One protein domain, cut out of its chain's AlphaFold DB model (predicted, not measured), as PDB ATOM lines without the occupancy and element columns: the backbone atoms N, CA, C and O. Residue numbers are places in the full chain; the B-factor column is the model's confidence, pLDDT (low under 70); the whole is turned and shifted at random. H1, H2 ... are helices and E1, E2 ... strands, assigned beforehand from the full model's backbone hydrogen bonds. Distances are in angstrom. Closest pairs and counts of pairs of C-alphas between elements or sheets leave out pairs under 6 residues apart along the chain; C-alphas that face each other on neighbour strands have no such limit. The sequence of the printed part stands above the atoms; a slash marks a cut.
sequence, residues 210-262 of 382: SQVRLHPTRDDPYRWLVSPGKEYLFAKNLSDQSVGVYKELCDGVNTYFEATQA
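Overview. This is residues 210 to 262 of the 382 residues of an uncharacterized protein of Fusarium ambrosium (UniProt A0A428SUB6). A ribbon of two antiparallel strands, E1 and E2, forms one end of a small rounded body, and two helices, the short H1 and the longer H2, form the other end. The chain leaves the ribbon along E1, passes through H1 and H2, and comes back along E2, while an opening stretch with no named element, residues 210 to 221, leads into E1. The printed part has 53 residues, with two named strands and two named helices in the order E1, H1, H2, E2; the sheet has the order E1 - E2. The class is mixed, helices and strands, with under half of the residues in named elements. The whole is compact, with a radius of gyration of the C-alphas of 10.8 A and spans of 28 by 22 by 17 A.

Arrangement. Residues 210 to 221 come before E1, residues 222 to 226, and their C-alphas lie 5 to 16 A from the mean of all C-alphas. E1 is the antiparallel neighbour of E2, residues 257 to 261, with 148 degrees between their directions. The C-alphas of Val 226 and Phe 257 face each other at 4.3 A, and those of Tyr 222 and Gln 261 at 4.6 A. N 223 and O 260 are within hydrogen-bond range at 2.8 A, as are N 258 and O 225 at 2.9 A. E1 and H1, residues 231 to 234, are near each other, with 5 pairs of C-alphas within 10 A and no pair within 8 A. H1 and H2, residues 243 to 252, only just touch, with 3 pairs of C-alphas within 8 A; their closest C-alphas are those of Leu 233 and Val 245, 6.6 A apart. E1 and H2 are apart, and so are H1 and E2. Every O i to N i+4 pair of H2 is within hydrogen-bond range; H1 is too short for such a pair, and its 1 O i to N i+3 pair is within range.

Along the chain. The printed part begins with C-alpha 210 at (-20.939, -8.782, -28.061). E1, residues 222 to 226, starts with C-alpha 222 at (-10.976, -15.722, -34.280) and is 12.7 A long from first to last C-alpha. H1, residues 231 to 234, measures 5.5 A. H2, residues 243 to 252, measures 13.8 A. E2, residues 257 to 261, measures 13.2 A and ends with C-alpha 261 at (-6.958, -15.215, -36.385).

Size, cuts and confidence. The two C-alphas farthest apart are those of Asp 219 and Gly 244, at 29.3 A. The printed part has no cut. The links from E1 to H1 and from H2 to E2 are tight, and the link from H1 to H2 is short, with 8 residues. The mean pLDDT of the printed part is 70.5, and 23 residues are under 70, among them residues 238 to 246 and 252 to 255.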
ATOM      1  N   SER A 210     -19.822  -7.827 -27.961       63.16
ATOM      2  CA  SER A 210     -20.939  -8.782 -28.061       63.16
ATOM      3  C   SER A 210     -20.667  -9.979 -28.981       63.16
ATOM      4  O   SER A 210     -21.350 -10.999 -28.887       63.16
ATOM      5  N   GLN A 211     -19.680  -9.870 -29.874       63.59
ATOM      6  CA  GLN A 211     -19.274 -10.925 -30.808       63.59
ATOM      7  C   GLN A 211     -18.179 -11.827 -30.220       63.59
ATOM      8  O   GLN A 211     -17.798 -12.833 -30.824       63.59
ATOM      9  N   VAL A 212     -17.676 -11.496 -29.028       69.00
ATOM     10  CA  VAL A 212     -16.707 -12.321 -28.311       69.00
ATOM     11  C   VAL A 212     -17.454 -13.404 -27.527       69.00
ATOM     12  O   VAL A 212     -18.332 -13.145 -26.712       69.00
ATOM     13  N   ARG A 213     -17.099 -14.657 -27.789       74.88
ATOM     14  CA  ARG A 213     -17.686 -15.885 -27.266       74.88
ATOM     15  C   ARG A 213     -16.571 -16.687 -26.608       74.88
ATOM     16  O   ARG A 213     -15.477 -16.821 -27.155       74.88
ATOM     17  N   LEU A 214     -16.869 -17.289 -25.459       74.88
ATOM     18  CA  LEU A 214     -15.928 -18.202 -24.803       74.88
ATOM     19  C   LEU A 214     -15.618 -19.423 -25.690       74.88
ATOM     20  O   LEU A 214     -14.490 -19.897 -25.712       74.88
ATOM     21  N   HIS A 215     -16.604 -19.869 -26.475       78.06
ATOM     22  CA  HIS A 215     -16.481 -20.968 -27.435       78.06
ATOM     23  C   HIS A 215     -16.721 -20.459 -28.863       78.06
ATOM     24  O   HIS A 215     -17.867 -20.484 -29.323       78.06
ATOM     25  N   PRO A 216     -15.685 -19.961 -29.565       75.31
ATOM     26  CA  PRO A 216     -15.805 -19.540 -30.954       75.31
ATOM     27  C   PRO A 216     -16.202 -20.724 -31.842       75.31
ATOM     28  O   PRO A 216     -15.580 -21.789 -31.825       75.31
ATOM     29  N   THR A 217     -17.258 -20.539 -32.620       70.69
ATOM     30  CA  THR A 217     -17.743 -21.473 -33.635       70.69
ATOM     31  C   THR A 217     -16.927 -21.366 -34.921       70.69
ATOM     32  O   THR A 217     -16.073 -20.495 -35.072       70.69
ATOM     33  N   ARG A 218     -17.160 -22.276 -35.879       66.38
ATOM     34  CA  ARG A 218     -16.393 -22.288 -37.137       66.38
ATOM     35  C   ARG A 218     -16.496 -20.980 -37.921       66.38
ATOM     36  O   ARG A 218     -15.506 -20.613 -38.549       66.38
ATOM     37  N   ASP A 219     -17.628 -20.301 -37.798       69.19
ATOM     38  CA  ASP A 219     -17.964 -19.066 -38.504       69.19
ATOM     39  C   ASP A 219     -17.410 -17.807 -37.813       69.19
ATOM     40  O   ASP A 219     -17.418 -16.727 -38.399       69.19
ATOM     41  N   ASP A 220     -16.893 -17.935 -36.584       70.94
ATOM     42  CA  ASP A 220     -16.282 -16.821 -35.865       70.94
ATOM     43  C   ASP A 220     -14.867 -16.532 -36.412       70.94
ATOM     44  O   ASP A 220     -14.084 -17.467 -36.631       70.94
ATOM     45  N   PRO A 221     -14.492 -15.252 -36.592       70.06
ATOM     46  CA  PRO A 221     -13.259 -14.841 -37.275       70.06
ATOM     47  C   PRO A 221     -11.973 -15.032 -36.445       70.06
ATOM     48  O   PRO A 221     -10.872 -14.762 -36.929       70.06
ATOM     49  N   TYR A 222     -12.090 -15.510 -35.205       76.75
ATOM     50  CA  TYR A 222     -10.976 -15.722 -34.280       76.75
ATOM     51  C   TYR A 222     -11.089 -17.070 -33.554       76.75
ATOM     52  O   TYR A 222     -12.141 -17.720 -33.524       76.75
ATOM     53  N   ARG A 223      -9.980 -17.509 -32.962       76.94
ATOM     54  CA  ARG A 223      -9.878 -18.684 -32.087       76.94
ATOM     55  C   ARG A 223      -9.079 -18.328 -30.842       76.94
ATOM     56  O   ARG A 223      -8.209 -17.466 -30.895       76.94
ATOM     57  N   TRP A 224      -9.349 -19.015 -29.739       79.38
ATOM     58  CA  TRP A 224      -8.518 -18.917 -28.543       79.38
ATOM     59  C   TRP A 224      -7.274 -19.790 -28.700       79.38
ATOM     60  O   TRP A 224      -7.382 -20.993 -28.937       79.38
ATOM     61  N   LEU A 225      -6.099 -19.185 -28.562       75.31
ATOM     62  CA  LEU A 225      -4.842 -19.881 -28.343       75.31
ATOM     63  C   LEU A 225      -4.625 -19.953 -26.833       75.31
ATOM     64  O   LEU A 225      -4.469 -18.921 -26.189       75.31
ATOM     65  N   VAL A 226      -4.665 -21.156 -26.263       77.31
ATOM     66  CA  VAL A 226      -4.596 -21.382 -24.811       77.31
ATOM     67  C   VAL A 226      -3.263 -22.032 -24.461       77.31
ATOM     68  O   VAL A 226      -2.821 -22.954 -25.145       77.31
ATOM     69  N   SER A 227      -2.627 -21.557 -23.393       74.75
ATOM     70  CA  SER A 227      -1.378 -22.126 -22.888       74.75
ATOM     71  C   SER A 227      -1.594 -23.529 -22.301       74.75
ATOM     72  O   SER A 227      -2.626 -23.765 -21.661       74.75
ATOM     73  N   PRO A 228      -0.618 -24.448 -22.444       65.31
ATOM     74  CA  PRO A 228      -0.725 -25.805 -21.916       65.31
ATOM     75  C   PRO A 228      -1.006 -25.836 -20.407       65.31
ATOM     76  O   PRO A 228      -0.315 -25.173 -19.633       65.31
ATOM     77  N   GLY A 229      -1.999 -26.615 -19.975       68.00
ATOM     78  CA  GLY A 229      -2.409 -26.748 -18.570       68.00
ATOM     79  C   GLY A 229      -3.519 -25.788 -18.123       68.00
ATOM     80  O   GLY A 229      -3.974 -25.876 -16.980       68.00
ATOM     81  N   LYS A 230      -3.976 -24.884 -19.001       72.75
ATOM     82  CA  LYS A 230      -5.089 -23.943 -18.756       72.75
ATOM     83  C   LYS A 230      -6.310 -24.208 -19.644       72.75
ATOM     84  O   LYS A 230      -7.264 -23.436 -19.642       72.75
ATOM     85  N   GLU A 231      -6.342 -25.336 -20.352       75.50
ATOM     86  CA  GLU A 231      -7.448 -25.736 -21.233       75.50
ATOM     87  C   GLU A 231      -8.746 -26.007 -20.463       75.50
ATOM     88  O   GLU A 231      -9.835 -25.883 -21.023       75.50
ATOM     89  N   TYR A 232      -8.651 -26.318 -19.162       75.38
ATOM     90  CA  TYR A 232      -9.821 -26.510 -18.299       75.38
ATOM     91  C   TYR A 232     -10.714 -25.261 -18.225       75.38
ATOM     92  O   TYR A 232     -11.924 -25.399 -18.042       75.38
ATOM     93  N   LEU A 233     -10.148 -24.064 -18.440       70.75
ATOM     94  CA  LEU A 233     -10.884 -22.795 -18.482       70.75
ATOM     95  C   LEU A 233     -11.896 -22.748 -19.639       70.75
ATOM     96  O   LEU A 233     -12.924 -22.085 -19.536       70.75
ATOM     97  N   PHE A 234     -11.645 -23.508 -20.706       75.00
ATOM     98  CA  PHE A 234     -12.484 -23.608 -21.900       75.00
ATOM     99  C   PHE A 234     -13.169 -24.977 -22.011       75.00
ATOM    100  O   PHE A 234     -13.625 -25.356 -23.083       75.00
ATOM    101  N   ALA A 235     -13.254 -25.755 -20.928       72.00
ATOM    102  CA  ALA A 235     -13.915 -27.063 -20.958       72.00
ATOM    103  C   ALA A 235     -15.441 -26.977 -20.764       72.00
ATOM    104  O   ALA A 235     -16.166 -27.892 -21.153       72.00
ATOM    105  N   LYS A 236     -15.939 -25.893 -20.150       74.62
ATOM    106  CA  LYS A 236     -17.354 -25.704 -19.785       74.62
ATOM    107  C   LYS A 236     -17.890 -24.351 -20.264       74.62
ATOM    108  O   LYS A 236     -17.122 -23.428 -20.538       74.62
ATOM    109  N   ASN A 237     -19.210 -24.219 -20.383       70.62
ATOM    110  CA  ASN A 237     -19.852 -22.937 -20.694       70.62
ATOM    111  C   ASN A 237     -19.800 -21.994 -19.491       70.62
ATOM    112  O   ASN A 237     -19.780 -22.463 -18.360       70.62
ATOM    113  N   LEU A 238     -19.847 -20.678 -19.729       65.56
ATOM    114  CA  LEU A 238     -19.840 -19.663 -18.661       65.56
ATOM    115  C   LEU A 238     -20.940 -19.883 -17.605       65.56
ATOM    116  O   LEU A 238     -20.718 -19.572 -16.443       65.56
ATOM    117  N   SER A 239     -22.091 -20.448 -17.993       67.50
ATOM    118  CA  SER A 239     -23.200 -20.786 -17.085       67.50
ATOM    119  C   SER A 239     -22.890 -21.927 -16.112       67.50
ATOM    120  O   SER A 239     -23.525 -22.022 -15.068       67.50
ATOM    121  N   ASP A 240     -21.929 -22.785 -16.458       66.31
ATOM    122  CA  ASP A 240     -21.613 -24.029 -15.745       66.31
ATOM    123  C   ASP A 240     -20.248 -23.945 -15.033       66.31
ATOM    124  O   ASP A 240     -19.724 -24.942 -14.520       66.31
ATOM    125  N   GLN A 241     -19.631 -22.762 -15.070       66.06
ATOM    126  CA  GLN A 241     -18.323 -22.455 -14.501       66.06
ATOM    127  C   GLN A 241     -18.505 -21.748 -13.153       66.06
ATOM    128  O   GLN A 241     -19.450 -20.984 -12.966       66.06
ATOM    129  N   SER A 242     -17.597 -21.984 -12.204       64.81
ATOM    130  CA  SER A 242     -17.610 -21.238 -10.943       64.81
ATOM    131  C   SER A 242     -17.128 -19.802 -11.160       64.81
ATOM    132  O   SER A 242     -16.349 -19.511 -12.072       64.81
ATOM    133  N   VAL A 243     -17.546 -18.893 -10.279       62.44
ATOM    134  CA  VAL A 243     -17.155 -17.472 -10.320       62.44
ATOM    135  C   VAL A 243     -15.629 -17.302 -10.253       62.44
ATOM    136  O   VAL A 243     -15.071 -16.408 -10.891       62.44
ATOM    137  N   GLY A 244     -14.927 -18.206  -9.558       62.22
ATOM    138  CA  GLY A 244     -13.462 -18.253  -9.537       62.22
ATOM    139  C   GLY A 244     -12.835 -18.468 -10.919       62.22
ATOM    140  O   GLY A 244     -11.852 -17.806 -11.247       62.22
ATOM    141  N   VAL A 245     -13.437 -19.310 -11.766       66.25
ATOM    142  CA  VAL A 245     -12.961 -19.521 -13.142       66.25
ATOM    143  C   VAL A 245     -13.292 -18.329 -14.038       66.25
ATOM    144  O   VAL A 245     -12.497 -17.979 -14.901       66.25
ATOM    145  N   TYR A 246     -14.414 -17.642 -13.806       64.00
ATOM    146  CA  TYR A 246     -14.718 -16.392 -14.510       64.00
ATOM    147  C   TYR A 246     -13.662 -15.317 -14.235       64.00
ATOM    148  O   TYR A 246     -13.176 -14.668 -15.159       64.00
ATOM    149  N   LYS A 247     -13.251 -15.172 -12.971       70.94
ATOM    150  CA  LYS A 247     -12.179 -14.251 -12.597       70.94
ATOM    151  C   LYS A 247     -10.848 -14.644 -13.241       70.94
ATOM    152  O   LYS A 247     -10.161 -13.787 -13.779       70.94
ATOM    153  N   GLU A 248     -10.529 -15.936 -13.256       75.38
ATOM    154  CA  GLU A 248      -9.328 -16.447 -13.920       75.38
ATOM    155  C   GLU A 248      -9.365 -16.267 -15.449       75.38
ATOM    156  O   GLU A 248      -8.336 -15.995 -16.061       75.38
ATOM    157  N   LEU A 249     -10.545 -16.346 -16.071       73.19
ATOM    158  CA  LEU A 249     -10.745 -16.001 -17.477       73.19
ATOM    159  C   LEU A 249     -10.512 -14.503 -17.710       73.19
ATOM    160  O   LEU A 249      -9.765 -14.146 -18.614       73.19
ATOM    161  N   CYS A 250     -11.090 -13.622 -16.890       69.75
ATOM    162  CA  CYS A 250     -10.897 -12.174 -17.016       69.75
ATOM    163  C   CYS A 250      -9.438 -11.747 -16.802       69.75
ATOM    164  O   CYS A 250      -8.928 -10.929 -17.565       69.75
ATOM    165  N   ASP A 251      -8.770 -12.324 -15.804       72.12
ATOM    166  CA  ASP A 251      -7.369 -12.036 -15.481       72.12
ATOM    167  C   ASP A 251      -6.403 -12.725 -16.471       72.12
ATOM    168  O   ASP A 251      -5.264 -12.295 -16.650       72.12
ATOM    169  N   GLY A 252      -6.854 -13.796 -17.134       67.62
ATOM    170  CA  GLY A 252      -6.059 -14.628 -18.035       67.62
ATOM    171  C   GLY A 252      -5.979 -14.150 -19.484       67.62
ATOM    172  O   GLY A 252      -5.135 -14.659 -20.231       67.62
ATOM    173  N   VAL A 253      -6.801 -13.173 -19.886       69.25
ATOM    174  CA  VAL A 253      -6.762 -12.592 -21.238       69.25
ATOM    175  C   VAL A 253      -5.392 -11.947 -21.479       69.25
ATOM    176  O   VAL A 253      -4.943 -11.122 -20.688       69.25
ATOM    177  N   ASN A 254      -4.726 -12.323 -22.574       62.03
ATOM    178  CA  ASN A 254      -3.359 -11.913 -22.942       62.03
ATOM    179  C   ASN A 254      -2.247 -12.399 -21.990       62.03
ATOM    180  O   ASN A 254      -1.098 -11.990 -22.144       62.03
ATOM    181  N   THR A 255      -2.569 -13.275 -21.032       68.19
ATOM    182  CA  THR A 255      -1.588 -13.864 -20.101       68.19
ATOM    183  C   THR A 255      -1.505 -15.379 -20.266       68.19
ATOM    184  O   THR A 255      -0.423 -15.926 -20.453       68.19
ATOM    185  N   TYR A 256      -2.650 -16.066 -20.231       72.38
ATOM    186  CA  TYR A 256      -2.741 -17.526 -20.369       72.38
ATOM    187  C   TYR A 256      -3.382 -17.949 -21.684       72.38
ATOM    188  O   TYR A 256      -3.144 -19.063 -22.152       72.38
ATOM    189  N   PHE A 257      -4.188 -17.075 -22.277       73.06
ATOM    190  CA  PHE A 257      -4.786 -17.304 -23.576       73.06
ATOM    191  C   PHE A 257      -4.959 -15.992 -24.336       73.06
ATOM    192  O   PHE A 257      -5.183 -14.932 -23.749       73.06
ATOM    193  N   GLU A 258      -4.873 -16.075 -25.655       77.50
ATOM    194  CA  GLU A 258      -5.014 -14.934 -26.553       77.50
ATOM    195  C   GLU A 258      -5.934 -15.276 -27.723       77.50
ATOM    196  O   GLU A 258      -6.047 -16.430 -28.142       77.50
ATOM    197  N   ALA A 259      -6.634 -14.273 -28.245       73.44
ATOM    198  CA  ALA A 259      -7.372 -14.438 -29.486       73.44
ATOM    199  C   ALA A 259      -6.372 -14.408 -30.652       73.44
ATOM    200  O   ALA A 259      -5.551 -13.501 -30.748       73.44
ATOM    201  N   THR A 260      -6.457 -15.385 -31.549       70.19
ATOM    202  CA  THR A 260      -5.672 -15.468 -32.787       70.19
ATOM    203  C   THR A 260      -6.607 -15.579 -33.988       70.19
ATOM    204  O   THR A 260      -7.757 -16.012 -33.860       70.19
ATOM    205  N   GLN A 261      -6.149 -15.157 -35.167       67.00
ATOM    206  CA  GLN A 261      -6.958 -15.215 -36.385       67.00
ATOM    207  C   GLN A 261      -7.281 -16.671 -36.749       67.00
ATOM    208  O   GLN A 261      -6.395 -17.526 -36.798       67.00
ATOM    209  N   ALA A 262      -8.557 -16.958 -37.026       63.59
ATOM    210  CA  ALA A 262      -8.941 -18.269 -37.535       63.59
ATOM    211  C   ALA A 262      -8.307 -18.480 -38.929       63.59
ATOM    212  O   ALA A 262      -8.380 -17.570 -39.760       63.59
TER     213      ALA A 262